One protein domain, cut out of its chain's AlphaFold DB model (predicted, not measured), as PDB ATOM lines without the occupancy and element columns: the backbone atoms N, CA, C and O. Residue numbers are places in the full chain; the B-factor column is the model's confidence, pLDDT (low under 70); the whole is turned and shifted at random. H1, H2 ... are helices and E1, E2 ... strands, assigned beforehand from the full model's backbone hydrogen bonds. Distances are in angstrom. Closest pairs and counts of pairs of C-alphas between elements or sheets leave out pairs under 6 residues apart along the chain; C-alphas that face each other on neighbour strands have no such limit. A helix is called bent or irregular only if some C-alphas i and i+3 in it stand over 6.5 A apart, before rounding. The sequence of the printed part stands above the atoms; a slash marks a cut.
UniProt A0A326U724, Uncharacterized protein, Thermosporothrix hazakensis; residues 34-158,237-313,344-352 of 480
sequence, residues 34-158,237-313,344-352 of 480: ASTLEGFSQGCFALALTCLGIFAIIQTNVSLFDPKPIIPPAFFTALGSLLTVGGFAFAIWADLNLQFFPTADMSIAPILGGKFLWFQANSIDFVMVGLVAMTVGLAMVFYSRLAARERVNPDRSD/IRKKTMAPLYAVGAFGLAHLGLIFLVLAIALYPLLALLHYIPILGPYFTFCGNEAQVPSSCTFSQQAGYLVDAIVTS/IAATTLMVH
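What this domain is: This is residues 34 to 158, 237 to 313 and 344 to 352 of the 480 residues of an uncharacterized protein of Thermosporothrix hazakensis (UniProt A0A326U724). Four long helices lie side by side in a slab, in the order H2, H3, H1, H4a, with a small head of H4b, H5 and the hairpin E1 and E2 at one end. H6 leaves this head, its residues 307 to 313 sticking out, and short H7 packs on H1. The printed part has 211 residues, mostly helix, in the order H1 H2 H3 H4 H5 E1 E2 H6 H7, with E1 and E2 antiparallel. It is loose, with a radius of gyration of the C-alphas of 21.0 A, and spans 69 by 42 by 24 A.

Where its parts are: Look first at strands E1, residues 285 to 287, and E2, residues 297 to 299. H4, residues 237 to 275, was assigned as one helix by its hydrogen bonds but is bent, C-alphas 265 and 268 being 7.4 A apart; H4a, residues 237 to 265, is 40.5 A long and irregular, with C-alphas 240 and 243 at 6.6 A, and H4b is residues 268 to 275. Find H1, residues 38 to 65, from C-alpha 38 at (160.601, 132.159, 74.108) on, 40.4 A from first to last C-alpha; H2 is residues 73 to 96, H3 residues 126 to 152, H5 residues 280 to 284, H6 residues 301 to 313, and H7 residues 344 to 350, with C-alpha 350 at (147.242, 136.076, 79.353).

How they stand to each other: In the hairpin E1 and E2, N 286 and O 298 are 2.9 A apart, within hydrogen-bond range. H4b and H5 touch only at the corner, closest at C-alphas 275 and 281, 3.9 A. H5 touches residues 301 to 303 of H6, closest at C-alphas 284 and 303, 4.9 A. H1 touches H4a at C-alphas 48 and 257, their closest, 4.0 A, at a shallow tilt of 25 degrees, opposite ways. H1 touches H3, closest at C-alphas 53 and 136, 5.8 A, the same way. H2 and H3 form a helical hairpin, closest at C-alphas 80 and 137, 3.8 A. H7 touches residues 46 to 50 of H1, closest at C-alphas 46 and 350, 5.6 A, at a steep tilt of 57 degrees. Every O i to N i+4 pair is within hydrogen-bond range in H1, H2, H4b, H5 and H6; H3 has 22 of 23, H4a 21 of 25, H7 2 of 3.

The domain as a whole: C-alphas 155 and 291, the farthest apart, are 69.9 A apart. Residues 159 to 236 and 314 to 343 are not printed; the gaps are 12.8 A and 18.2 A between C-alphas. The link from H2 to H3 is long, 29 residues. Residues 35, 67 and 154 to 158 have pLDDT under 70.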
ATOM      1  N   ALA A  34     163.120 124.816  79.159       76.00
ATOM      2  CA  ALA A  34     162.735 124.559  77.780       76.00
ATOM      3  C   ALA A  34     163.917 124.777  76.824       76.00
ATOM      4  O   ALA A  34     164.870 125.486  77.141       76.00
ATOM      5  N   SER A  35     163.842 124.195  75.626       65.94
ATOM      6  CA  SER A  35     164.877 124.306  74.585       65.94
ATOM      7  C   SER A  35     165.059 125.726  74.035       65.94
ATOM      8  O   SER A  35     166.038 126.000  73.346       65.94
ATOM      9  N   THR A  36     164.132 126.634  74.346       73.56
ATOM     10  CA  THR A  36     164.207 128.057  74.020       73.56
ATOM     11  C   THR A  36     163.673 128.904  75.175       73.56
ATOM     12  O   THR A  36     162.837 128.451  75.955       73.56
ATOM     13  N   LEU A  37     164.106 130.165  75.263       80.88
ATOM     14  CA  LEU A  37     163.607 131.118  76.265       80.88
ATOM     15  C   LEU A  37     162.315 131.821  75.850       80.88
ATOM     16  O   LEU A  37     161.815 132.657  76.601       80.88
ATOM     17  N   GLU A  38     161.786 131.513  74.667       83.81
ATOM     18  CA  GLU A  38     160.601 132.159  74.108       83.81
ATOM     19  C   GLU A  38     159.436 132.114  75.102       83.81
ATOM     20  O   GLU A  38     158.947 133.161  75.529       83.81
ATOM     21  N   GLY A  39     159.064 130.913  75.556       81.88
ATOM     22  CA  GLY A  39     157.950 130.733  76.488       81.88
ATOM     23  C   GLY A  39     158.188 131.379  77.856       81.88
ATOM     24  O   GLY A  39     157.251 131.882  78.477       81.88
ATOM     25  N   PHE A  40     159.440 131.426  78.326       83.31
ATOM     26  CA  PHE A  40     159.767 132.103  79.583       83.31
ATOM     27  C   PHE A  40     159.687 133.628  79.452       83.31
ATOM     28  O   PHE A  40     159.156 134.295  80.340       83.31
ATOM     29  N   SER A  41     160.149 134.183  78.327       86.81
ATOM     30  CA  SER A  41     160.054 135.613  78.025       86.81
ATOM     31  C   SER A  41     158.597 136.053  77.862       86.81
ATOM     32  O   SER A  41     158.167 136.981  78.554       86.81
ATOM     33  N   GLN A  42     157.812 135.327  77.057       88.12
ATOM     34  CA  GLN A  42     156.370 135.546  76.893       88.12
ATOM     35  C   GLN A  42     155.648 135.485  78.247       88.12
ATOM     36  O   GLN A  42     154.878 136.385  78.586       88.12
ATOM     37  N   GLY A  43     155.949 134.467  79.062       86.81
ATOM     38  CA  GLY A  43     155.386 134.311  80.402       86.81
ATOM     39  C   GLY A  43     155.720 135.478  81.337       86.81
ATOM     40  O   GLY A  43     154.831 135.990  82.018       86.81
ATOM     41  N   CYS A  44     156.972 135.948  81.345       89.38
ATOM     42  CA  CYS A  44     157.383 137.099  82.153       89.38
ATOM     43  C   CYS A  44     156.685 138.391  81.704       89.38
ATOM     44  O   CYS A  44     156.208 139.146  82.553       89.38
ATOM     45  N   PHE A  45     156.550 138.633  80.395       91.75
ATOM     46  CA  PHE A  45     155.788 139.777  79.884       91.75
ATOM     47  C   PHE A  45     154.299 139.692  80.240       91.75
ATOM     48  O   PHE A  45     153.726 140.683  80.696       91.75
ATOM     49  N   ALA A  46     153.680 138.519  80.098       90.19
ATOM     50  CA  ALA A  46     152.279 138.303  80.450       90.19
ATOM     51  C   ALA A  46     152.018 138.527  81.947       90.19
ATOM     52  O   ALA A  46     151.072 139.229  82.316       90.19
ATOM     53  N   LEU A  47     152.885 138.001  82.816       89.44
ATOM     54  CA  LEU A  47     152.828 138.225  84.262       89.44
ATOM     55  C   LEU A  47     153.021 139.703  84.612       89.44
ATOM     56  O   LEU A  47     152.255 140.252  85.408       89.44
ATOM     57  N   ALA A  48     154.005 140.360  83.995       92.19
ATOM     58  CA  ALA A  48     154.270 141.777  84.200       92.19
ATOM     59  C   ALA A  48     153.048 142.636  83.857       92.19
ATOM     60  O   ALA A  48     152.567 143.405  84.693       92.19
ATOM     61  N   LEU A  49     152.508 142.467  82.647       93.81
ATOM     62  CA  LEU A  49     151.367 143.240  82.166       93.81
ATOM     63  C   LEU A  49     150.085 142.925  82.934       93.81
ATOM     64  O   LEU A  49     149.332 143.847  83.240       93.81
ATOM     65  N   THR A  50     149.859 141.671  83.330       92.00
ATOM     66  CA  THR A  50     148.701 141.309  84.162       92.00
ATOM     67  C   THR A  50     148.773 141.983  85.533       92.00
ATOM     68  O   THR A  50     147.811 142.620  85.967       92.00
ATOM     69  N   CYS A  51     149.927 141.913  86.201       91.75
ATOM     70  CA  CYS A  51     150.150 142.557  87.494       91.75
ATOM     71  C   CYS A  51     149.984 144.083  87.416       91.75
ATOM     72  O   CYS A  51     149.258 144.670  88.222       91.75
ATOM     73  N   LEU A  52     150.602 144.728  86.421       94.12
ATOM     74  CA  LEU A  52     150.489 146.173  86.205       94.12
ATOM     75  C   LEU A  52     149.066 146.590  85.802       94.12
ATOM     76  O   LEU A  52     148.570 147.618  86.265       94.12
ATOM     77  N   GLY A  53     148.381 145.779  84.997       93.31
ATOM     78  CA  GLY A  53     146.996 146.006  84.605       93.31
ATOM     79  C   GLY A  53     146.049 145.959  85.802       93.31
ATOM     80  O   GLY A  53     145.270 146.886  86.020       93.31
ATOM     81  N   ILE A  54     146.155 144.937  86.653       90.75
ATOM     82  CA  ILE A  54     145.330 144.839  87.868       90.75
ATOM     83  C   ILE A  54     145.682 145.949  88.858       90.75
ATOM     84  O   ILE A  54     144.782 146.516  89.482       90.75
ATOM     85  N   PHE A  55     146.958 146.330  88.964       93.38
ATOM     86  CA  PHE A  55     147.352 147.522  89.709       93.38
ATOM     87  C   PHE A  55     146.652 148.784  89.177       93.38
ATOM     88  O   PHE A  55     146.083 149.532  89.972       93.38
ATOM     89  N   ALA A  56     146.595 148.999  87.861       93.06
ATOM     90  CA  ALA A  56     145.881 150.132  87.267       93.06
ATOM     91  C   ALA A  56     144.368 150.102  87.572       93.06
ATOM     92  O   ALA A  56     143.762 151.143  87.858       93.06
ATOM     93  N   ILE A  57     143.754 148.912  87.593       92.12
ATOM     94  CA  ILE A  57     142.354 148.722  88.007       92.12
ATOM     95  C   ILE A  57     142.164 149.108  89.482       92.12
ATOM     96  O   ILE A  57     141.222 149.831  89.820       92.12
ATOM     97  N   ILE A  58     143.067 148.670  90.363       90.31
ATOM     98  CA  ILE A  58     143.053 149.029  91.786       90.31
ATOM     99  C   ILE A  58     143.227 150.537  91.961       90.31
ATOM    100  O   ILE A  58     142.455 151.157  92.691       90.31
ATOM    101  N   GLN A  59     144.180 151.148  91.259       90.19
ATOM    102  CA  GLN A  59     144.434 152.581  91.340       90.19
ATOM    103  C   GLN A  59     143.234 153.397  90.856       90.19
ATOM    104  O   GLN A  59     142.906 154.426  91.448       90.19
ATOM    105  N   THR A  60     142.529 152.914  89.832       90.81
ATOM    106  CA  THR A  60     141.261 153.498  89.386       90.81
ATOM    107  C   THR A  60     140.209 153.439  90.492       90.81
ATOM    108  O   THR A  60     139.551 154.440  90.773       90.81
ATOM    109  N   ASN A  61     140.076 152.294  91.164       87.56
ATOM    110  CA  ASN A  61     139.139 152.141  92.273       87.56
ATOM    111  C   ASN A  61     139.469 153.096  93.432       87.56
ATOM    112  O   ASN A  61     138.605 153.860  93.863       87.56
ATOM    113  N   VAL A  62     140.728 153.115  93.877       87.50
ATOM    114  CA  VAL A  62     141.189 154.001  94.954       87.50
ATOM    115  C   VAL A  62     140.936 155.462  94.576       87.50
ATOM    116  O   VAL A  62     140.289 156.177  95.330       87.50
ATOM    117  N   SER A  63     141.320 155.893  93.373       88.38
ATOM    118  CA  SER A  63     141.161 157.291  92.931       88.38
ATOM    119  C   SER A  63     139.700 157.758  92.858       88.38
ATOM    120  O   SER A  63     139.421 158.942  93.053       88.38
ATOM    121  N   LEU A  64     138.766 156.850  92.556       88.06
ATOM    122  CA  LEU A  64     137.338 157.153  92.419       88.06
ATOM    123  C   LEU A  64     136.570 157.091  93.740       88.06
ATOM    124  O   LEU A  64     135.597 157.830  93.915       88.06
ATOM    125  N   PHE A  65     136.968 156.190  94.637       82.94
ATOM    126  CA  PHE A  65     136.206 155.864  95.839       82.94
ATOM    127  C   PHE A  65     136.901 156.253  97.147       82.94
ATOM    128  O   PHE A  65     136.285 156.094  98.200       82.94
ATOM    129  N   ASP A  66     138.116 156.800  97.137       79.50
ATOM    130  CA  ASP A  66     138.703 157.440  98.322       79.50
ATOM    131  C   ASP A  66     137.760 158.555  98.848       79.50
ATOM    132  O   ASP A  66     137.104 159.225  98.045       79.50
ATOM    133  N   PRO A  67     137.609 158.769 100.174       67.75
ATOM    134  CA  PRO A  67     136.887 159.898 100.768       67.75
ATOM    135  C   PRO A  67     137.082 161.277 100.117       67.75
ATOM    136  O   PRO A  67     136.204 162.125 100.277       67.75
ATOM    137  N   LYS A  68     138.184 161.514  99.394       71.62
ATOM    138  CA  LYS A  68     138.396 162.710  98.569       71.62
ATOM    139  C   LYS A  68     138.870 162.305  97.164       71.62
ATOM    140  O   LYS A  68     140.076 162.251  96.939       71.62
ATOM    141  N   PRO A  69     137.958 162.015  96.217       73.62
ATOM    142  CA  PRO A  69     138.358 161.608  94.877       73.62
ATOM    143  C   PRO A  69     139.050 162.771  94.163       73.62
ATOM    144  O   PRO A  69     138.466 163.843  94.003       73.62
ATOM    145  N   ILE A  70     140.294 162.549  93.740       77.62
ATOM    146  CA  ILE A  70     141.138 163.569  93.097       77.62
ATOM    147  C   ILE A  70     140.752 163.740  91.623       77.62
ATOM    148  O   ILE A  70     140.779 164.846  91.088       77.62
ATOM    149  N   ILE A  71     140.362 162.646  90.963       85.94
ATOM    150  CA  ILE A  71     140.139 162.597  89.515       85.94
ATOM    151  C   ILE A  71     138.642 162.377  89.229       85.94
ATOM    152  O   ILE A  71     138.017 161.496  89.830       85.94
ATOM    153  N   PRO A  72     138.025 163.155  88.318       88.88
ATOM    154  CA  PRO A  72     136.615 162.996  87.986       88.88
ATOM    155  C   PRO A  72     136.345 161.669  87.248       88.88
ATOM    156  O   PRO A  72     137.148 161.259  86.410       88.88
ATOM    157  N   PRO A  73     135.175 161.025  87.453       89.88
ATOM    158  CA  PRO A  73     134.831 159.773  86.775       89.88
ATOM    159  C   PRO A  73     134.876 159.853  85.247       89.88
ATOM    160  O   PRO A  73     135.267 158.888  84.601       89.88
ATOM    161  N   ALA A  74     134.537 161.011  84.671       91.12
ATOM    162  CA  ALA A  74     134.556 161.227  83.225       91.12
ATOM    163  C   ALA A  74     135.935 160.963  82.597       91.12
ATOM    164  O   ALA A  74     136.001 160.402  81.507       91.12
ATOM    165  N   PHE A  75     137.025 161.288  83.305       93.12
ATOM    166  CA  PHE A  75     138.387 161.012  82.845       93.12
ATOM    167  C   PHE A  75     138.627 159.506  82.685       93.12
ATOM    168  O   PHE A  75     139.063 159.046  81.633       93.12
ATOM    169  N   PHE A  76     138.256 158.721  83.701       94.00
ATOM    170  CA  PHE A  76     138.369 157.263  83.668       94.00
ATOM    171  C   PHE A  76     137.429 156.618  82.645       94.00
ATOM    172  O   PHE A  76     137.790 155.606  82.052       94.00
ATOM    173  N   THR A  77     136.248 157.194  82.396       94.31
ATOM    174  CA  THR A  77     135.367 156.726  81.317       94.31
ATOM    175  C   THR A  77     135.992 156.970  79.943       94.31
ATOM    176  O   THR A  77     135.992 156.056  79.123       94.31
ATOM    177  N   ALA A  78     136.546 158.161  79.692       94.31
ATOM    178  CA  ALA A  78     137.178 158.496  78.416       94.31
ATOM    179  C   ALA A  78     138.406 157.612  78.154       94.31
ATOM    180  O   ALA A  78     138.440 156.886  77.161       94.31
ATOM    181  N   LEU A  79     139.361 157.585  79.090       95.44
ATOM    182  CA  LEU A  79     140.561 156.756  78.977       95.44
ATOM    183  C   LEU A  79     140.215 155.263  78.907       95.44
ATOM    184  O   LEU A  79     140.738 154.546  78.061       95.44
ATOM    185  N   GLY A  80     139.275 154.805  79.737       95.31
ATOM    186  CA  GLY A  80     138.820 153.420  79.724       95.31
ATOM    187  C   GLY A  80     138.167 153.019  78.400       95.31
ATOM    188  O   GLY A  80     138.401 151.916  77.918       95.31
ATOM    189  N   SER A  81     137.394 153.913  77.770       95.50
ATOM    190  CA  SER A  81     136.788 153.647  76.460       95.50
ATOM    191  C   SER A  81     137.833 153.526  75.348       95.50
ATOM    192  O   SER A  81     137.751 152.596  74.549       95.50
ATOM    193  N   LEU A  82     138.857 154.390  75.358       96.38
ATOM    194  CA  LEU A  82     139.981 154.321  74.421       96.38
ATOM    195  C   LEU A  82     140.767 153.019  74.589       96.38
ATOM    196  O   LEU A  82     141.032 152.342  73.603       96.38
ATOM    197  N   LEU A  83     141.082 152.634  75.829       96.56
ATOM    198  CA  LEU A  83     141.781 151.378  76.115       96.56
ATOM    199  C   LEU A  83     140.940 150.145  75.769       96.56
ATOM    200  O   LEU A  83     141.482 149.164  75.278       96.56
ATOM    201  N   THR A  84     139.622 150.198  75.976       95.75
ATOM    202  CA  THR A  84     138.715 149.094  75.626       95.75
ATOM    203  C   THR A  84     138.683 148.872  74.119       95.75
ATOM    204  O   THR A  84     138.954 147.770  73.655       95.75
ATOM    205  N   VAL A  85     138.353 149.920  73.356       96.31
ATOM    206  CA  VAL A  85     138.203 149.824  71.898       96.31
ATOM    207  C   VAL A  85     139.559 149.604  71.237       96.31
ATOM    208  O   VAL A  85     139.683 148.729  70.388       96.31
ATOM    209  N   GLY A  86     140.582 150.351  71.662       95.81
ATOM    210  CA  GLY A  86     141.944 150.213  71.159       95.81
ATOM    211  C   GLY A  86     142.550 148.851  71.483       95.81
ATOM    212  O   GLY A  86     143.094 148.213  70.592       95.81
ATOM    213  N   GLY A  87     142.401 148.366  72.720       95.12
ATOM    214  CA  GLY A  87     142.884 147.047  73.131       95.12
ATOM    215  C   GLY A  87     142.194 145.905  72.385       95.12
ATOM    216  O   GLY A  87     142.866 144.999  71.906       95.12
ATOM    217  N   PHE A  88     140.870 145.981  72.208       92.19
ATOM    218  CA  PHE A  88     140.115 144.985  71.444       92.19
ATOM    219  C   PHE A  88     140.487 144.982  69.956       92.19
ATOM    220  O   PHE A  88     140.760 143.925  69.390       92.19
ATOM    221  N   ALA A  89     140.554 146.161  69.329       93.50
ATOM    222  CA  ALA A  89     140.964 146.289  67.932       93.50
ATOM    223  C   ALA A  89     142.403 145.800  67.717       93.50
ATOM    224  O   ALA A  89     142.673 145.111  66.736       93.50
ATOM    225  N   PHE A  90     143.308 146.109  68.651       94.31
ATOM    226  CA  PHE A  90     144.689 145.642  68.611       94.31
ATOM    227  C   PHE A  90     144.791 144.124  68.785       94.31
ATOM    228  O   PHE A  90     145.531 143.494  68.037       94.31
ATOM    229  N   ALA A  91     144.015 143.524  69.696       91.12
ATOM    230  CA  ALA A  91     143.984 142.073  69.881       91.12
ATOM    231  C   ALA A  91     143.500 141.343  68.617       91.12
ATOM    232  O   ALA A  91     144.147 140.397  68.184       91.12
ATOM    233  N   ILE A  92     142.416 141.816  67.984       88.00
ATOM    234  CA  ILE A  92     141.921 141.240  66.720       88.00
ATOM    235  C   ILE A  92     142.954 141.406  65.604       88.00
ATOM    236  O   ILE A  92     143.227 140.472  64.856       88.00
ATOM    237  N   TRP A  93     143.529 142.603  65.471       90.62
ATOM    238  CA  TRP A  93     144.545 142.852  64.454       90.62
ATOM    239  C   TRP A  93     145.766 141.942  64.640       90.62
ATOM    240  O   TRP A  93     146.256 141.391  63.653       90.62
ATOM    241  N   ALA A  94     146.225 141.761  65.880       90.44
ATOM    242  CA  ALA A  94     147.349 140.895  66.211       90.44
ATOM    243  C   ALA A  94     147.042 139.426  65.881       90.44
ATOM    244  O   ALA A  94     147.830 138.798  65.183       90.44
ATOM    245  N   ASP A  95     145.878 138.912  66.281       85.38
ATOM    246  CA  ASP A  95     145.454 137.526  66.014       85.38
ATOM    247  C   ASP A  95     145.380 137.203  64.505       85.38
ATOM    248  O   ASP A  95     145.786 136.130  64.043       85.38
ATOM    249  N   LEU A  96     144.924 138.173  63.705       83.62
ATOM    250  CA  LEU A  96     144.783 138.014  62.258       83.62
ATOM    251  C   LEU A  96     146.083 138.233  61.471       83.62
ATOM    252  O   LEU A  96     146.194 137.717  60.361       83.62
ATOM    253  N   ASN A  97     147.044 138.998  62.000       85.25
ATOM    254  CA  ASN A  97     148.241 139.404  61.249       85.25
ATOM    255  C   ASN A  97     149.544 139.010  61.945       85.25
ATOM    256  O   ASN A  97     150.349 138.272  61.384       85.25
ATOM    257  N   LEU A  98     149.781 139.557  63.139       87.50
ATOM    258  CA  LEU A  98     151.062 139.479  63.829       87.50
ATOM    259  C   LEU A  98     150.846 139.304  65.333       87.50
ATOM    260  O   LEU A  98     150.885 140.271  66.094       87.50
ATOM    261  N   GLN A  99     150.615 138.061  65.755       88.69
ATOM    262  CA  GLN A  99     150.434 137.742  67.170       88.69
ATOM    263  C   GLN A  99     151.760 137.820  67.930       88.69
ATOM    264  O   GLN A  99     151.807 138.385  69.018       88.69
ATOM    265  N   PHE A 100     152.840 137.293  67.350       90.50
ATOM    266  CA  PHE A 100     154.133 137.177  68.017       90.50
ATOM    267  C   PHE A 100     155.166 138.147  67.443       90.50
ATOM    268  O   PHE A 100     155.330 138.263  66.227       90.50
ATOM    269  N   PHE A 101     155.889 138.832  68.328       90.19
ATOM    270  CA  PHE A 101     156.896 139.829  67.977       90.19
ATOM    271  C   PHE A 101     158.161 139.697  68.844       90.19
ATOM    272  O   PHE A 101     158.059 139.403  70.037       90.19
ATOM    273  N   PRO A 102     159.363 139.976  68.305       90.81
ATOM    274  CA  PRO A 102     159.700 140.153  66.882       90.81
ATOM    275  C   PRO A 102     159.572 138.845  66.087       90.81
ATOM    276  O   PRO A 102     159.732 137.775  66.658       90.81
ATOM    277  N   THR A 103     159.317 138.891  64.776       88.94
ATOM    278  CA  THR A 103     159.266 137.657  63.962       88.94
ATOM    279  C   THR A 103     160.659 137.071  63.730       88.94
ATOM    280  O   THR A 103     161.671 137.765  63.847       88.94
ATOM    281  N   ALA A 104     160.727 135.790  63.359       84.19
ATOM    282  CA  ALA A 104     161.989 135.107  63.063       84.19
ATOM    283  C   ALA A 104     162.810 135.787  61.948       84.19
ATOM    284  O   ALA A 104     164.044 135.799  62.015       84.19
ATOM    285  N   ASP A 105     162.136 136.398  60.972       86.94
ATOM    286  CA  ASP A 105     162.759 137.068  59.823       86.94
ATOM    287  C   ASP A 105     163.071 138.549  60.077       86.94
ATOM    288  O   ASP A 105     163.779 139.191  59.301       86.94
ATOM    289  N   MET A 106     162.568 139.115  61.176       83.88
ATOM    290  CA  MET A 106     162.794 140.512  61.518       83.88
ATOM    291  C   MET A 106     164.174 140.698  62.153       83.88
ATOM    292  O   MET A 106     164.548 139.989  63.085       83.88
ATOM    293  N   SER A 107     164.933 141.687  61.678       85.12
ATOM    294  CA  SER A 107     166.199 142.093  62.294       85.12
ATOM    295  C   SER A 107     166.270 143.612  62.387       85.12
ATOM    296  O   SER A 107     166.540 144.299  61.404       85.12
ATOM    297  N   ILE A 108     165.971 144.147  63.570       84.62
ATOM    298  CA  ILE A 108     165.969 145.588  63.831       84.62
ATOM    299  C   ILE A 108     166.847 145.846  65.054       84.62
ATOM    300  O   ILE A 108     166.500 145.466  66.171       84.62
ATOM    301  N   ALA A 109     167.987 146.502  64.828       87.44
ATOM    302  CA  ALA A 109     169.007 146.769  65.844       87.44
ATOM    303  C   ALA A 109     169.360 145.526  66.699       87.44
ATOM    304  O   ALA A 109     169.243 145.594  67.919       87.44
ATOM    305  N   PRO A 110     169.747 144.388  66.091       81.81
ATOM    306  CA  PRO A 110     170.054 143.163  66.828       81.81
ATOM    307  C   PRO A 110     171.288 143.337  67.731       81.81
ATOM    308  O   PRO A 110     172.323 143.850  67.304       81.81
ATOM    309  N   ILE A 111     171.191 142.881  68.979       83.44
ATOM    310  CA  ILE A 111     172.259 142.881  69.992       83.44
ATOM    311  C   ILE A 111     172.199 141.526  70.712       83.44
ATOM    312  O   ILE A 111     171.113 140.985  70.885       83.44
ATOM    313  N   LEU A 112     173.332 140.954  71.138       79.19
ATOM    314  CA  LEU A 112     173.368 139.686  71.895       79.19
ATOM    315  C   LEU A 112     172.528 138.567  71.235       79.19
ATOM    316  O   LEU A 112     171.724 137.913  71.892       79.19
ATOM    317  N   GLY A 113     172.640 138.397  69.914       71.94
ATOM    318  CA  GLY A 113     171.923 137.345  69.178       71.94
ATOM    319  C   GLY A 113     170.394 137.500  69.094       71.94
ATOM    320  O   GLY A 113     169.735 136.597  68.581       71.94
ATOM    321  N   GLY A 114     169.826 138.617  69.567       77.56
ATOM    322  CA  GLY A 114     168.400 138.926  69.448       77.56
ATOM    323  C   GLY A 114     167.984 139.408  68.055       77.56
ATOM    324  O   GLY A 114     168.810 139.793  67.227       77.56
ATOM    325  N   LYS A 115     166.673 139.382  67.793       80.62
ATOM    326  CA  LYS A 115     166.044 139.814  66.531       80.62
ATOM    327  C   LYS A 115     165.637 141.288  66.561       80.62
ATOM    328  O   LYS A 115     165.885 142.025  65.609       80.62
ATOM    329  N   PHE A 116     165.065 141.728  67.678       84.31
ATOM    330  CA  PHE A 116     164.818 143.136  67.984       84.31
ATOM    331  C   PHE A 116     165.558 143.472  69.270       84.31
ATOM    332  O   PHE A 116     165.230 142.910  70.315       84.31
ATOM    333  N   LEU A 117     166.571 144.343  69.211       87.19
ATOM    334  CA  LEU A 117     167.516 144.500  70.322       87.19
ATOM    335  C   LEU A 117     168.082 143.122  70.709       87.19
ATOM    336  O   LEU A 117     168.554 142.383  69.849       87.19
ATOM    337  N   TRP A 118     167.992 142.751  71.981       86.31
ATOM    338  CA  TRP A 118     168.366 141.434  72.496       86.31
ATOM    339  C   TRP A 118     167.157 140.526  72.755       86.31
ATOM    340  O   TRP A 118     167.280 139.553  73.486       86.31
ATOM    341  N   PHE A 119     165.979 140.819  72.199       86.81
ATOM    342  CA  PHE A 119     164.815 139.942  72.336       86.81
ATOM    343  C   PHE A 119     164.865 138.768  71.360       86.81
ATOM    344  O   PHE A 119     165.227 138.926  70.187       86.81
ATOM    345  N   GLN A 120     164.450 137.594  71.838       84.94
ATOM    346  CA  GLN A 120     164.240 136.422  70.994       84.94
ATOM    347  C   GLN A 120     163.117 136.667  69.984       84.94
ATOM    348  O   GLN A 120     162.207 137.457  70.237       84.94
ATOM    349  N   ALA A 121     163.135 135.928  68.874       87.06
ATOM    350  CA  ALA A 121     161.938 135.769  68.057       87.06
ATOM    351  C   ALA A 121     160.738 135.340  68.925       87.06
ATOM    352  O   ALA A 121     160.889 134.572  69.873       87.06
ATOM    353  N   ASN A 122     159.564 135.866  68.593       88.94
ATOM    354  CA  ASN A 122     158.271 135.601  69.209       88.94
ATOM    355  C   ASN A 122     158.158 135.937  70.708       88.94
ATOM    356  O   ASN A 122     157.174 135.573  71.337       88.94
ATOM    357  N   SER A 123     159.107 136.663  71.305       87.62
ATOM    358  CA  SER A 123     159.140 136.907  72.761       87.62
ATOM    359  C   SER A 123     157.939 137.666  73.354       87.62
ATOM    360  O   SER A 123     157.683 137.566  74.553       87.62
ATOM    361  N   ILE A 124     157.217 138.446  72.545       90.38
ATOM    362  CA  ILE A 124     156.086 139.278  72.958       90.38
ATOM    363  C   ILE A 124     154.842 138.813  72.208       90.38
ATOM    364  O   ILE A 124     154.833 138.787  70.978       90.38
ATOM    365  N   ASP A 125     153.779 138.514  72.953       91.94
ATOM    366  CA  ASP A 125     152.451 138.254  72.400       91.94
ATOM    367  C   ASP A 125     151.618 139.554  72.397       91.94
ATOM    368  O   ASP A 125     151.277 140.108  73.448       91.94
ATOM    369  N   PHE A 126     151.295 140.061  71.208       93.12
ATOM    370  CA  PHE A 126     150.485 141.262  71.011       93.12
ATOM    371  C   PHE A 126     148.989 141.050  71.272       93.12
ATOM    372  O   PHE A 126     148.321 141.998  71.698       93.12
ATOM    373  N   VAL A 127     148.461 139.835  71.098       91.62
ATOM    374  CA  VAL A 127     147.084 139.504  71.498       91.62
ATOM    375  C   VAL A 127     146.953 139.676  73.009       91.62
ATOM    376  O   VAL A 127     146.044 140.368  73.468       91.62
ATOM    377  N   MET A 128     147.910 139.160  73.784       93.06
ATOM    378  CA  MET A 128     147.955 139.349  75.238       93.06
ATOM    379  C   MET A 128     147.995 140.835  75.630       93.06
ATOM    380  O   MET A 128     147.206 141.269  76.474       93.06
ATOM    381  N   VAL A 129     148.843 141.645  74.983       94.38
ATOM    382  CA  VAL A 129     148.915 143.099  75.228       94.38
ATOM    383  C   VAL A 129     147.554 143.767  74.992       94.38
ATOM    384  O   VAL A 129     147.090 144.552  75.828       94.38
ATOM    385  N   GLY A 130     146.890 143.434  73.880       94.00
ATOM    386  CA  GLY A 130     145.560 143.945  73.547       94.00
ATOM    387  C   GLY A 130     144.495 143.534  74.565       94.00
ATOM    388  O   GLY A 130     143.717 144.377  75.022       94.00
ATOM    389  N   LEU A 131     144.499 142.269  74.998       93.00
ATOM    390  CA  LEU A 131     143.568 141.744  76.000       93.00
ATOM    391  C   LEU A 131     143.759 142.387  77.381       93.00
ATOM    392  O   LEU A 131     142.765 142.712  78.043       93.00
ATOM    393  N   VAL A 132     145.000 142.633  77.816       94.44
ATOM    394  CA  VAL A 132     145.281 143.364  79.065       94.44
ATOM    395  C   VAL A 132     144.756 144.795  78.972       94.44
ATOM    396  O   VAL A 132     144.016 145.233  79.858       94.44
ATOM    397  N   ALA A 133     145.075 145.516  77.891       95.56
ATOM    398  CA  ALA A 133     144.600 146.884  77.679       95.56
ATOM    399  C   ALA A 133     143.065 146.958  77.665       95.56
ATOM    400  O   ALA A 133     142.475 147.803  78.347       95.56
ATOM    401  N   MET A 134     142.415 146.020  76.969       94.81
ATOM    402  CA  MET A 134     140.959 145.901  76.926       94.81
ATOM    403  C   MET A 134     140.371 145.671  78.324       94.81
ATOM    404  O   MET A 134     139.424 146.354  78.720       94.81
ATOM    405  N   THR A 135     140.939 144.740  79.092       92.38
ATOM    406  CA  THR A 135     140.466 144.385  80.441       92.38
ATOM    407  C   THR A 135     140.565 145.572  81.399       92.38
ATOM    408  O   THR A 135     139.606 145.887  82.110       92.38
ATOM    409  N   VAL A 136     141.699 146.280  81.382       94.88
ATOM    410  CA  VAL A 136     141.897 147.507  82.166       94.88
ATOM    411  C   VAL A 136     140.882 148.571  81.752       94.88
ATOM    412  O   VAL A 136     140.202 149.135  82.612       94.88
ATOM    413  N   GLY A 137     140.718 148.797  80.447       95.75
ATOM    414  CA  GLY A 137     139.763 149.763  79.913       95.75
ATOM    415  C   GLY A 137     138.326 149.493  80.362       95.75
ATOM    416  O   GLY A 137     137.656 150.393  80.880       95.75
ATOM    417  N   LEU A 138     137.876 148.240  80.253       94.56
ATOM    418  CA  LEU A 138     136.537 147.819  80.664       94.56
ATOM    419  C   LEU A 138     136.311 148.041  82.158       94.56
ATOM    420  O   LEU A 138     135.272 148.572  82.556       94.56
ATOM    421  N   ALA A 139     137.290 147.690  82.991       92.69
ATOM    422  CA  ALA A 139     137.213 147.907  84.428       92.69
ATOM    423  C   ALA A 139     137.178 149.407  84.794       92.69
ATOM    424  O   ALA A 139     136.438 149.799  85.701       92.69
ATOM    425  N   MET A 140     137.910 150.266  84.072       94.94
ATOM    426  CA  MET A 140     137.874 151.723  84.266       94.94
ATOM    427  C   MET A 140     136.513 152.319  83.899       94.94
ATOM    428  O   MET A 140     135.946 153.102  84.672       94.94
ATOM    429  N   VAL A 141     135.943 151.928  82.754       94.44
ATOM    430  CA  VAL A 141     134.583 152.335  82.357       94.44
ATOM    431  C   VAL A 141     133.574 151.855  83.396       94.44
ATOM    432  O   VAL A 141     132.721 152.623  83.842       94.44
ATOM    433  N   PHE A 142     133.705 150.609  83.838       91.50
ATOM    434  CA  PHE A 142     132.822 150.013  84.824       91.50
ATOM    435  C   PHE A 142     132.814 150.792  86.151       91.50
ATOM    436  O   PHE A 142     131.763 151.277  86.586       91.50
ATOM    437  N   TYR A 143     133.981 150.977  86.777       90.44
ATOM    438  CA  TYR A 143     134.077 151.679  88.060       90.44
ATOM    439  C   TYR A 143     133.744 153.165  87.956       90.44
ATOM    440  O   TYR A 143     133.127 153.710  88.870       90.44
ATOM    441  N   SER A 144     134.085 153.830  86.849       90.81
ATOM    442  CA  SER A 144     133.737 155.242  86.653       90.81
ATOM    443  C   SER A 144     132.229 155.456  86.533       90.81
ATOM    444  O   SER A 144     131.681 156.359  87.170       90.81
ATOM    445  N   ARG A 145     131.522 154.591  85.794       90.19
ATOM    446  CA  ARG A 145     130.055 154.621  85.721       90.19
ATOM    447  C   ARG A 145     129.412 154.314  87.068       90.19
ATOM    448  O   ARG A 145     128.428 154.963  87.427       90.19
ATOM    449  N   LEU A 146     129.980 153.377  87.826       87.06
ATOM    450  CA  LEU A 146     129.530 153.075  89.182       87.06
ATOM    451  C   LEU A 146     129.697 154.289  90.111       87.06
ATOM    452  O   LEU A 146     128.739 154.691  90.766       87.06
ATOM    453  N   ALA A 147     130.867 154.932  90.096       85.75
ATOM    454  CA  ALA A 147     131.155 156.128  90.887       85.75
ATOM    455  C   ALA A 147     130.246 157.310  90.518       85.75
ATOM    456  O   ALA A 147     129.759 158.018  91.399       85.75
ATOM    457  N   ALA A 148     129.976 157.519  89.226       86.06
ATOM    458  CA  ALA A 148     129.056 158.558  88.768       86.06
ATOM    459  C   ALA A 148     127.627 158.327  89.288       86.06
ATOM    460  O   ALA A 148     126.984 159.270  89.746       86.06
ATOM    461  N   ARG A 149     127.144 157.077  89.278       83.06
ATOM    462  CA  ARG A 149     125.820 156.730  89.818       83.06
ATOM    463  C   ARG A 149     125.727 156.937  91.329       83.06
ATOM    464  O   ARG A 149     124.717 157.463  91.784       83.06
ATOM    465  N   GLU A 150     126.766 156.593  92.093       78.50
ATOM    466  CA  GLU A 150     126.781 156.816  93.551       78.50
ATOM    467  C   GLU A 150     126.696 158.302  93.935       78.50
ATOM    468  O   GLU A 150     126.177 158.625  95.002       78.50
ATOM    469  N   ARG A 151     127.178 159.215  93.079       77.56
ATOM    470  CA  ARG A 151     127.038 160.664  93.304       77.56
ATOM    471  C   ARG A 151     125.596 161.148  93.143       77.56
ATOM    472  O   ARG A 151     125.208 162.091  93.820       77.56
ATOM    473  N   VAL A 152     124.829 160.524  92.247       78.94
ATOM    474  CA  VAL A 152     123.446 160.921  91.925       78.94
ATOM    475  C   VAL A 152     122.443 160.268  92.872       78.94
ATOM    476  O   VAL A 152     121.503 160.921  93.309       78.94
ATOM    477  N   ASN A 153     122.647 158.993  93.212       72.56
ATOM    478  CA  ASN A 153     121.818 158.282  94.176       72.56
ATOM    479  C   ASN A 153     122.681 157.807  95.358       72.56
ATOM    480  O   ASN A 153     123.303 156.742  95.275       72.56
ATOM    481  N   PRO A 154     122.733 158.581  96.458       64.81
ATOM    482  CA  PRO A 154     123.560 158.263  97.613       64.81
ATOM    483  C   PRO A 154     122.970 157.147  98.478       64.81
ATOM    484  O   PRO A 154     123.527 156.886  99.548       64.81
ATOM    485  N   ASP A 155     121.866 156.506  98.061       60.97
ATOM    486  CA  ASP A 155     121.220 155.479  98.864       60.97
ATOM    487  C   ASP A 155     122.234 154.396  99.268       60.97
ATOM    488  O   ASP A 155     122.967 153.791  98.468       60.97
ATOM    489  N   ARG A 156     122.352 154.249 100.586       55.62
ATOM    490  CA  ARG A 156     123.331 153.389 101.254       55.62
ATOM    491  C   ARG A 156     122.763 152.000 101.501       55.62
ATOM    492  O   ARG A 156     123.502 151.146 101.993       55.62
ATOM    493  N   SER A 157     121.493 151.776 101.160       54.53
ATOM    494  CA  SER A 157     120.881 150.461 101.219       54.53
ATOM    495  C   SER A 157     121.621 149.513 100.260       54.53
ATOM    496  O   SER A 157     121.657 149.666  99.042       54.53
ATOM    497  N   ASP A 158     122.339 148.558 100.843       50.88
ATOM    498  CA  ASP A 158     122.930 147.423 100.139       50.88
ATOM    499  C   ASP A 158     122.084 146.216 100.533       50.88
ATOM    500  O   ASP A 158     122.365 145.590 101.564       50.88
ATOM    501  N   ILE A 237     132.959 149.662 105.103       73.81
ATOM    502  CA  ILE A 237     134.145 149.740 105.968       73.81
ATOM    503  C   ILE A 237     135.324 150.373 105.227       73.81
ATOM    504  O   ILE A 237     136.481 150.079 105.511       73.81
ATOM    505  N   ARG A 238     135.021 151.291 104.304       75.75
ATOM    506  CA  ARG A 238     135.954 151.899 103.348       75.75
ATOM    507  C   ARG A 238     137.260 152.377 103.984       75.75
ATOM    508  O   ARG A 238     138.336 152.085 103.476       75.75
ATOM    509  N   LYS A 239     137.178 153.027 105.150       77.12
ATOM    510  CA  LYS A 239     138.349 153.505 105.912       77.12
ATOM    511  C   LYS A 239     139.326 152.385 106.304       77.12
ATOM    512  O   LYS A 239     140.509 152.648 106.459       77.12
ATOM    513  N   LYS A 240     138.837 151.155 106.480       79.12
ATOM    514  CA  LYS A 240     139.629 149.975 106.861       79.12
ATOM    515  C   LYS A 240     140.072 149.133 105.664       79.12
ATOM    516  O   LYS A 240     141.034 148.392 105.802       79.12
ATOM    517  N   THR A 241     139.388 149.217 104.521       79.38
ATOM    518  CA  THR A 241     139.665 148.379 103.337       79.38
ATOM    519  C   THR A 241     140.493 149.078 102.264       79.38
ATOM    520  O   THR A 241     141.210 148.397 101.540       79.38
ATOM    521  N   MET A 242     140.448 150.412 102.174       83.62
ATOM    522  CA  MET A 242     141.177 151.163 101.141       83.62
ATOM    523  C   MET A 242     142.697 151.088 101.306       83.62
ATOM    524  O   MET A 242     143.396 150.827 100.333       83.62
ATOM    525  N   ALA A 243     143.217 151.238 102.530       86.38
ATOM    526  CA  ALA A 243     144.656 151.119 102.771       86.38
ATOM    527  C   ALA A 243     145.194 149.707 102.449       86.38
ATOM    528  O   ALA A 243     146.191 149.615 101.736       86.38
ATOM    529  N   PRO A 244     144.536 148.602 102.862       86.00
ATOM    530  CA  PRO A 244     144.916 147.269 102.402       86.00
ATOM    531  C   PRO A 244     144.824 147.065 100.888       86.00
ATOM    532  O   PRO A 244     145.711 146.436 100.321       86.00
ATOM    533  N   LEU A 245     143.789 147.594 100.226       86.81
ATOM    534  CA  LEU A 245     143.666 147.503  98.768       86.81
ATOM    535  C   LEU A 245     144.837 148.213  98.075       86.81
ATOM    536  O   LEU A 245     145.455 147.642  97.179       86.81
ATOM    537  N   TYR A 246     145.174 149.424  98.526       87.94
ATOM    538  CA  TYR A 246     146.341 150.154  98.041       87.94
ATOM    539  C   TYR A 246     147.634 149.386  98.318       87.94
ATOM    540  O   TYR A 246     148.473 149.285  97.434       87.94
ATOM    541  N   ALA A 247     147.789 148.790  99.502       88.50
ATOM    542  CA  ALA A 247     148.986 148.028  99.832       88.50
ATOM    543  C   ALA A 247     149.163 146.802  98.922       88.50
ATOM    544  O   ALA A 247     150.247 146.583  98.392       88.50
ATOM    545  N   VAL A 248     148.092 146.041  98.681       87.38
ATOM    546  CA  VAL A 248     148.118 144.888  97.767       87.38
ATOM    547  C   VAL A 248     148.393 145.328  96.326       87.38
ATOM    548  O   VAL A 248     149.174 144.684  95.631       87.38
ATOM    549  N   GLY A 249     147.794 146.435  95.878       86.88
ATOM    550  CA  GLY A 249     148.024 146.976  94.539       86.88
ATOM    551  C   GLY A 249     149.438 147.523  94.354       86.88
ATOM    552  O   GLY A 249     150.169 147.057  93.486       86.88
ATOM    553  N   ALA A 250     149.829 148.507  95.161       86.50
ATOM    554  CA  ALA A 250     151.093 149.217  95.024       86.50
ATOM    555  C   ALA A 250     152.284 148.371  95.489       86.50
ATOM    556  O   ALA A 250     153.220 148.188  94.720       86.50
ATOM    557  N   PHE A 251     152.269 147.824  96.709       84.75
ATOM    558  CA  PHE A 251     153.409 147.057  97.237       84.75
ATOM    559  C   PHE A 251     153.436 145.603  96.763       84.75
ATOM    560  O   PHE A 251     154.509 145.018  96.682       84.75
ATOM    561  N   GLY A 252     152.280 145.022  96.437       84.75
ATOM    562  CA  GLY A 252     152.201 143.678  95.865       84.75
ATOM    563  C   GLY A 252     152.343 143.702  94.346       84.75
ATOM    564  O   GLY A 252     153.415 143.453  93.801       84.75
ATOM    565  N   LEU A 253     151.243 143.999  93.655       88.19
ATOM    566  CA  LEU A 253     151.131 143.809  92.208       88.19
ATOM    567  C   LEU A 253     152.047 144.721  91.392       88.19
ATOM    568  O   LEU A 253     152.661 144.242  90.447       88.19
ATOM    569  N   ALA A 254     152.190 146.004  91.735       90.56
ATOM    570  CA  ALA A 254     153.046 146.898  90.952       90.56
ATOM    571  C   ALA A 254     154.530 146.505  91.051       90.56
ATOM    572  O   ALA A 254     155.230 146.501  90.040       90.56
ATOM    573  N   HIS A 255     154.995 146.115  92.244       87.62
ATOM    574  CA  HIS A 255     156.370 145.647  92.438       87.62
ATOM    575  C   HIS A 255     156.605 144.314  91.731       87.62
ATOM    576  O   HIS A 255     157.584 144.190  91.003       87.62
ATOM    577  N   LEU A 256     155.697 143.343  91.880       86.44
ATOM    578  CA  LEU A 256     155.791 142.068  91.163       86.44
ATOM    579  C   LEU A 256     155.777 142.275  89.645       86.44
ATOM    580  O   LEU A 256     156.595 141.699  88.938       86.44
ATOM    581  N   GLY A 257     154.893 143.144  89.151       87.62
ATOM    582  CA  GLY A 257     154.819 143.491  87.737       87.62
ATOM    583  C   GLY A 257     156.114 144.114  87.218       87.62
ATOM    584  O   GLY A 257     156.602 143.720  86.163       87.62
ATOM    585  N   LEU A 258     156.715 145.031  87.983       91.06
ATOM    586  CA  LEU A 258     158.004 145.632  87.647       91.06
ATOM    587  C   LEU A 258     159.142 144.606  87.671       91.06
ATOM    588  O   LEU A 258     159.968 144.612  86.765       91.06
ATOM    589  N   ILE A 259     159.181 143.715  88.666       89.31
ATOM    590  CA  ILE A 259     160.192 142.653  88.757       89.31
ATOM    591  C   ILE A 259     160.115 141.746  87.528       89.31
ATOM    592  O   ILE A 259     161.139 141.508  86.893       89.31
ATOM    593  N   PHE A 260     158.918 141.288  87.148       90.31
ATOM    594  CA  PHE A 260     158.748 140.457  85.955       90.31
ATOM    595  C   PHE A 260     159.075 141.207  84.664       90.31
ATOM    596  O   PHE A 260     159.650 140.614  83.757       90.31
ATOM    597  N   LEU A 261     158.775 142.507  84.584       92.12
ATOM    598  CA  LEU A 261     159.134 143.325  83.428       92.12
ATOM    599  C   LEU A 261     160.655 143.462  83.293       92.12
ATOM    600  O   LEU A 261     161.201 143.281  82.208       92.12
ATOM    601  N   VAL A 262     161.341 143.755  84.400       92.81
ATOM    602  CA  VAL A 262     162.806 143.830  84.441       92.81
ATOM    603  C   VAL A 262     163.406 142.477  84.088       92.81
ATOM    604  O   VAL A 262     164.326 142.434  83.279       92.81
ATOM    605  N   LEU A 263     162.867 141.381  84.626       88.75
ATOM    606  CA  LEU A 263     163.315 140.030  84.301       88.75
ATOM    607  C   LEU A 263     163.128 139.720  82.809       88.75
ATOM    608  O   LEU A 263     164.065 139.233  82.187       88.75
ATOM    609  N   ALA A 264     161.975 140.056  82.223       88.25
ATOM    610  CA  ALA A 264     161.697 139.845  80.800       88.25
ATOM    611  C   ALA A 264     162.688 140.598  79.900       88.25
ATOM    612  O   ALA A 264     163.191 140.040  78.926       88.25
ATOM    613  N   ILE A 265     163.004 141.851  80.247       90.06
ATOM    614  CA  ILE A 265     163.955 142.687  79.505       90.06
ATOM    615  C   ILE A 265     165.396 142.215  79.734       90.06
ATOM    616  O   ILE A 265     166.183 142.185  78.796       90.06
ATOM    617  N   ALA A 266     165.766 141.847  80.958       90.19
ATOM    618  CA  ALA A 266     167.139 141.508  81.323       90.19
ATOM    619  C   ALA A 266     167.513 140.044  81.051       90.19
ATOM    620  O   ALA A 266     168.681 139.697  81.191       90.19
ATOM    621  N   LEU A 267     166.564 139.196  80.649       86.75
ATOM    622  CA  LEU A 267     166.745 137.751  80.503       86.75
ATOM    623  C   LEU A 267     167.938 137.362  79.615       86.75
ATOM    624  O   LEU A 267     168.804 136.588  80.018       86.75
ATOM    625  N   TYR A 268     167.988 137.928  78.410       86.44
ATOM    626  CA  TYR A 268     169.037 137.666  77.423       86.44
ATOM    627  C   TYR A 268     170.405 138.217  77.858       86.44
ATOM    628  O   TYR A 268     171.373 137.455  77.858       86.44
ATOM    629  N   PRO A 269     170.514 139.492  78.290       88.88
ATOM    630  CA  PRO A 269     171.741 140.018  78.881       88.88
ATOM    631  C   PRO A 269     172.239 139.207  80.081       88.88
ATOM    632  O   PRO A 269     173.440 138.986  80.212       88.88
ATOM    633  N   LEU A 270     171.325 138.738  80.936       88.25
ATOM    634  CA  LEU A 270     171.650 137.926  82.102       88.25
ATOM    635  C   LEU A 270     172.295 136.605  81.683       88.25
ATOM    636  O   LEU A 270     173.346 136.264  82.213       88.25
ATOM    637  N   LEU A 271     171.713 135.888  80.720       87.19
ATOM    638  CA  LEU A 271     172.288 134.635  80.224       87.19
ATOM    639  C   LEU A 271     173.611 134.843  79.499       87.19
ATOM    640  O   LEU A 271     174.554 134.095  79.743       87.19
ATOM    641  N   ALA A 272     173.706 135.888  78.675       86.75
ATOM    642  CA  ALA A 272     174.949 136.247  78.007       86.75
ATOM    643  C   ALA A 272     176.073 136.528  79.013       86.75
ATOM    644  O   ALA A 272     177.211 136.138  78.782       86.75
ATOM    645  N   LEU A 273     175.766 137.168  80.143       88.12
ATOM    646  CA  LEU A 273     176.744 137.436  81.195       88.12
ATOM    647  C   LEU A 273     177.074 136.183  82.010       88.12
ATOM    648  O   LEU A 273     178.238 135.923  82.305       88.12
ATOM    649  N   LEU A 274     176.055 135.413  82.386       87.69
ATOM    650  CA  LEU A 274     176.194 134.306  83.322       87.69
ATOM    651  C   LEU A 274     176.910 133.106  82.694       87.69
ATOM    652  O   LEU A 274     177.703 132.457  83.374       87.69
ATOM    653  N   HIS A 275     176.696 132.867  81.397       87.31
ATOM    654  CA  HIS A 275     177.318 131.773  80.653       87.31
ATOM    655  C   HIS A 275     178.855 131.796  80.716       87.31
ATOM    656  O   HIS A 275     179.478 130.760  80.928       87.31
ATOM    657  N   TYR A 276     179.478 132.975  80.616       86.94
ATOM    658  CA  TYR A 276     180.943 133.102  80.613       86.94
ATOM    659  C   TYR A 276     181.586 133.051  82.004       86.94
ATOM    660  O   TYR A 276     182.808 133.166  82.122       86.94
ATOM    661  N   ILE A 277     180.803 132.885  83.073       89.31
ATOM    662  CA  ILE A 277     181.357 132.787  84.420       89.31
ATOM    663  C   ILE A 277     181.854 131.347  84.648       89.31
ATOM    664  O   ILE A 277     181.025 130.438  84.675       89.31
ATOM    665  N   PRO A 278     183.159 131.108  84.906       82.31
ATOM    666  CA  PRO A 278     183.782 129.774  84.849       82.31
ATOM    667  C   PRO A 278     183.187 128.681  85.753       82.31
ATOM    668  O   PRO A 278     183.456 127.504  85.546       82.31
ATOM    669  N   ILE A 279     182.402 129.056  86.768       82.81
ATOM    670  CA  ILE A 279     181.758 128.132  87.720       82.81
ATOM    671  C   ILE A 279     180.231 128.239  87.637       82.81
ATOM    672  O   ILE A 279     179.525 127.234  87.642       82.81
ATOM    673  N   LEU A 280     179.712 129.466  87.558       82.94
ATOM    674  CA  LEU A 280     178.275 129.734  87.562       82.94
ATOM    675  C   LEU A 280     177.631 129.408  86.204       82.94
ATOM    676  O   LEU A 280     176.517 128.897  86.179       82.94
ATOM    677  N   GLY A 281     178.335 129.639  85.096       84.19
ATOM    678  CA  GLY A 281     177.852 129.388  83.737       84.19
ATOM    679  C   GLY A 281     177.433 127.939  83.503       84.19
ATOM    680  O   GLY A 281     176.255 127.709  83.232       84.19
ATOM    681  N   PRO A 282     178.329 126.952  83.691       83.25
ATOM    682  CA  PRO A 282     177.991 125.536  83.523       83.25
ATOM    683  C   PRO A 282     176.940 125.031  84.519       83.25
ATOM    684  O   PRO A 282     176.230 124.068  84.242       83.25
ATOM    685  N   TYR A 283     176.837 125.665  85.692       85.25
ATOM    686  CA  TYR A 283     175.855 125.282  86.703       85.25
ATOM    687  C   TYR A 283     174.446 125.780  86.364       85.25
ATOM    688  O   TYR A 283     173.479 125.055  86.579       85.25
ATOM    689  N   PHE A 284     174.310 126.993  85.825       86.75
ATOM    690  CA  PHE A 284     173.018 127.665  85.639       86.75
ATOM    691  C   PHE A 284     172.548 127.764  84.185       86.75
ATOM    692  O   PHE A 284     171.370 128.033  83.964       86.75
ATOM    693  N   THR A 285     173.423 127.570  83.200       88.25
ATOM    694  CA  THR A 285     173.097 127.726  81.773       88.25
ATOM    695  C   THR A 285     173.365 126.444  81.004       88.25
ATOM    696  O   THR A 285     174.270 125.684  81.344       88.25
ATOM    697  N   PHE A 286     172.576 126.208  79.963       87.88
ATOM    698  CA  PHE A 286     172.753 125.102  79.034       87.88
ATOM    699  C   PHE A 286     172.578 125.621  77.608       87.88
ATOM    700  O   PHE A 286     171.588 126.292  77.332       87.88
ATOM    701  N   CYS A 287     173.523 125.341  76.708       85.44
ATOM    702  CA  CYS A 287     173.483 125.838  75.331       85.44
ATOM    703  C   CYS A 287     173.555 124.691  74.326       85.44
ATOM    704  O   CYS A 287     174.404 123.811  74.445       85.44
ATOM    705  N   GLY A 288     172.697 124.733  73.305       80.81
ATOM    706  CA  GLY A 288     172.761 123.800  72.178       80.81
ATOM    707  C   GLY A 288     173.944 124.073  71.242       80.81
ATOM    708  O   GLY A 288     174.422 123.157  70.578       80.81
ATOM    709  N   ASN A 289     174.428 125.322  71.192       81.94
ATOM    710  CA  ASN A 289     175.588 125.724  70.401       81.94
ATOM    711  C   ASN A 289     176.387 126.839  71.104       81.94
ATOM    712  O   ASN A 289     175.983 128.000  71.117       81.94
ATOM    713  N   GLU A 290     177.569 126.517  71.629       79.31
ATOM    714  CA  GLU A 290     178.427 127.474  72.355       79.31
ATOM    715  C   GLU A 290     178.887 128.678  71.506       79.31
ATOM    716  O   GLU A 290     179.265 129.713  72.050       79.31
ATOM    717  N   ALA A 291     178.810 128.597  70.173       80.19
ATOM    718  CA  ALA A 291     179.108 129.726  69.287       80.19
ATOM    719  C   ALA A 291     177.938 130.725  69.146       80.19
ATOM    720  O   ALA A 291     178.104 131.787  68.545       80.19
ATOM    721  N   GLN A 292     176.750 130.397  69.665       78.75
ATOM    722  CA  GLN A 292     175.520 131.185  69.534       78.75
ATOM    723  C   GLN A 292     174.907 131.473  70.913       78.75
ATOM    724  O   GLN A 292     173.816 131.010  71.246       78.75
ATOM    725  N   VAL A 293     175.628 132.241  71.730       79.88
ATOM    726  CA  VAL A 293     175.196 132.686  73.065       79.88
ATOM    727  C   VAL A 293     174.642 134.109  72.967       79.88
ATOM    728  O   VAL A 293     175.290 134.961  72.353       79.88
ATOM    729  N   PRO A 294     173.492 134.433  73.584       77.69
ATOM    730  CA  PRO A 294     172.559 133.591  74.344       77.69
ATOM    731  C   PRO A 294     171.459 132.911  73.503       77.69
ATOM    732  O   PRO A 294     170.611 132.235  74.072       77.69
ATOM    733  N   SER A 295     171.427 133.077  72.175       76.00
ATOM    734  CA  SER A 295     170.284 132.657  71.341       76.00
ATOM    735  C   SER A 295     170.021 131.145  71.310       76.00
ATOM    736  O   SER A 295     168.892 130.732  71.057       76.00
ATOM    737  N   SER A 296     171.037 130.323  71.576       80.00
ATOM    738  CA  SER A 296     170.925 128.863  71.705       80.00
ATOM    739  C   SER A 296     170.987 128.374  73.158       80.00
ATOM    740  O   SER A 296     171.103 127.169  73.393       80.00
ATOM    741  N   CYS A 297     170.953 129.300  74.119       84.56
ATOM    742  CA  CYS A 297     171.144 129.036  75.537       84.56
ATOM    743  C   CYS A 297     169.854 129.199  76.332       84.56
ATOM    744  O   CYS A 297     169.055 130.099  76.082       84.56
ATOM    745  N   THR A 298     169.690 128.355  77.343       87.50
ATOM    746  CA  THR A 298     168.558 128.345  78.269       87.50
ATOM    747  C   THR A 298     169.072 128.103  79.689       87.50
ATOM    748  O   THR A 298     170.285 127.965  79.904       87.50
ATOM    749  N   PHE A 299     168.190 128.121  80.689       88.94
ATOM    750  CA  PHE A 299     168.612 127.798  82.048       88.94
ATOM    751  C   PHE A 299     168.743 126.286  82.225       88.94
ATOM    752  O   PHE A 299     167.950 125.501  81.710       88.94
ATOM    753  N   SER A 300     169.749 125.872  82.990       88.06
ATOM    754  CA  SER A 300     169.946 124.468  83.334       88.06
ATOM    755  C   SER A 300     168.814 123.958  84.235       88.06
ATOM    756  O   SER A 300     168.144 124.720  84.937       88.06
ATOM    757  N   GLN A 301     168.652 122.636  84.314       85.69
ATOM    758  CA  GLN A 301     167.718 122.024  85.265       85.69
ATOM    759  C   GLN A 301     168.032 122.392  86.722       85.69
ATOM    760  O   GLN A 301     167.114 122.572  87.515       85.69
ATOM    761  N   GLN A 302     169.312 122.553  87.077       85.25
ATOM    762  CA  GLN A 302     169.720 122.964  88.427       85.25
ATOM    763  C   GLN A 302     169.236 124.381  88.753       85.25
ATOM    764  O   GLN A 302     168.740 124.632  89.850       85.25
ATOM    765  N   ALA A 303     169.314 125.292  87.779       85.06
ATOM    766  CA  ALA A 303     168.736 126.625  87.892       85.06
ATOM    767  C   ALA A 303     167.215 126.561  88.077       85.06
ATOM    768  O   ALA A 303     166.677 127.234  88.957       85.06
ATOM    769  N   GLY A 304     166.544 125.723  87.281       83.12
ATOM    770  CA  GLY A 304     165.108 125.476  87.384       83.12
ATOM    771  C   GLY A 304     164.707 125.011  88.784       83.12
ATOM    772  O   GLY A 304     163.841 125.627  89.396       83.12
ATOM    773  N   TYR A 305     165.373 123.984  89.324       82.25
ATOM    774  CA  TYR A 305     165.091 123.462  90.667       82.25
ATOM    775  C   TYR A 305     165.336 124.497  91.766       82.25
ATOM    776  O   TYR A 305     164.574 124.571  92.729       82.25
ATOM    777  N   LEU A 306     166.386 125.314  91.637       85.62
ATOM    778  CA  LEU A 306     166.650 126.381  92.598       85.62
ATOM    779  C   LEU A 306     165.521 127.420  92.592       85.62
ATOM    780  O   LEU A 306     165.058 127.830  93.655       85.62
ATOM    781  N   VAL A 307     165.079 127.846  91.407       82.44
ATOM    782  CA  VAL A 307     163.996 128.827  91.279       82.44
ATOM    783  C   VAL A 307     162.672 128.252  91.765       82.44
ATOM    784  O   VAL A 307     161.995 128.923  92.542       82.44
ATOM    785  N   ASP A 308     162.337 127.017  91.395       77.81
ATOM    786  CA  ASP A 308     161.179 126.296  91.928       77.81
ATOM    787  C   ASP A 308     161.210 126.275  93.467       77.81
ATOM    788  O   ASP A 308     160.287 126.770  94.115       77.81
ATOM    789  N   ALA A 309     162.316 125.839  94.076       80.25
ATOM    790  CA  ALA A 309     162.448 125.801  95.530       80.25
ATOM    791  C   ALA A 309     162.253 127.182  96.183       80.25
ATOM    792  O   ALA A 309     161.605 127.281  97.232       80.25
ATOM    793  N   ILE A 310     162.774 128.254  95.573       82.25
ATOM    794  CA  ILE A 310     162.589 129.635  96.044       82.25
ATOM    795  C   ILE A 310     161.117 130.049  95.949       82.25
ATOM    796  O   ILE A 310     160.571 130.584  96.918       82.25
ATOM    797  N   VAL A 311     160.466 129.801  94.809       77.25
ATOM    798  CA  VAL A 311     159.060 130.152  94.570       77.25
ATOM    799  C   VAL A 311     158.150 129.389  95.535       77.25
ATOM    800  O   VAL A 311     157.360 129.998  96.261       77.25
ATOM    801  N   THR A 312     158.322 128.072  95.615       71.94
ATOM    802  CA  THR A 312     157.571 127.163  96.483       71.94
ATOM    803  C   THR A 312     157.729 127.536  97.961       71.94
ATOM    804  O   THR A 312     156.736 127.708  98.677       71.94
ATOM    805  N   SER A 313     158.964 127.763  98.421       76.31
ATOM    806  CA  SER A 313     159.231 128.193  99.802       76.31
ATOM    807  C   SER A 313     158.646 129.579 100.088       76.31
ATOM    808  O   SER A 313     158.051 129.798 101.143       76.31
ATOM    809  N   ILE A 344     145.698 135.558  89.357       82.25
ATOM    810  CA  ILE A 344     145.967 134.217  88.836       82.25
ATOM    811  C   ILE A 344     144.997 133.885  87.694       82.25
ATOM    812  O   ILE A 344     145.433 133.440  86.639       82.25
ATOM    813  N   ALA A 345     143.703 134.174  87.867       84.44
ATOM    814  CA  ALA A 345     142.691 133.935  86.842       84.44
ATOM    815  C   ALA A 345     142.982 134.684  85.536       84.44
ATOM    816  O   ALA A 345     142.886 134.100  84.458       84.44
ATOM    817  N   ALA A 346     143.350 135.964  85.632       87.44
ATOM    818  CA  ALA A 346     143.741 136.757  84.475       87.44
ATOM    819  C   ALA A 346     145.031 136.213  83.843       87.44
ATOM    820  O   ALA A 346     145.058 135.977  82.639       87.44
ATOM    821  N   THR A 347     146.058 135.930  84.647       85.69
ATOM    822  CA  THR A 347     147.341 135.387  84.179       85.69
ATOM    823  C   THR A 347     147.156 134.091  83.398       85.69
ATOM    824  O   THR A 347     147.786 133.926  82.361       85.69
ATOM    825  N   THR A 348     146.279 133.183  83.843       83.75
ATOM    826  CA  THR A 348     146.037 131.917  83.133       83.75
ATOM    827  C   THR A 348     145.603 132.134  81.688       83.75
ATOM    828  O   THR A 348     146.066 131.390  80.829       83.75
ATOM    829  N   LEU A 349     144.787 133.155  81.411       88.38
ATOM    830  CA  LEU A 349     144.429 133.543  80.045       88.38
ATOM    831  C   LEU A 349     145.593 134.240  79.334       88.38
ATOM    832  O   LEU A 349     145.940 133.860  78.223       88.38
ATOM    833  N   MET A 350     146.215 135.231  79.980       89.25
ATOM    834  CA  MET A 350     147.242 136.076  79.353       89.25
ATOM    835  C   MET A 350     148.517 135.312  78.980       89.25
ATOM    836  O   MET A 350     149.198 135.684  78.038       89.25
ATOM    837  N   VAL A 351     148.848 134.245  79.704       85.81
ATOM    838  CA  VAL A 351     150.001 133.383  79.398       85.81
ATOM    839  C   VAL A 351     149.683 132.383  78.274       85.81
ATOM    840  O   VAL A 351     150.589 131.857  77.635       85.81
ATOM    841  N   HIS A 352     148.401 132.114  78.017       85.56
ATOM    842  CA  HIS A 352     147.952 131.033  77.141       85.56
ATOM    843  C   HIS A 352     146.956 131.537  76.093       85.56
ATOM    844  O   HIS A 352     145.795 131.124  76.049       85.56
TER     845      HIS A 352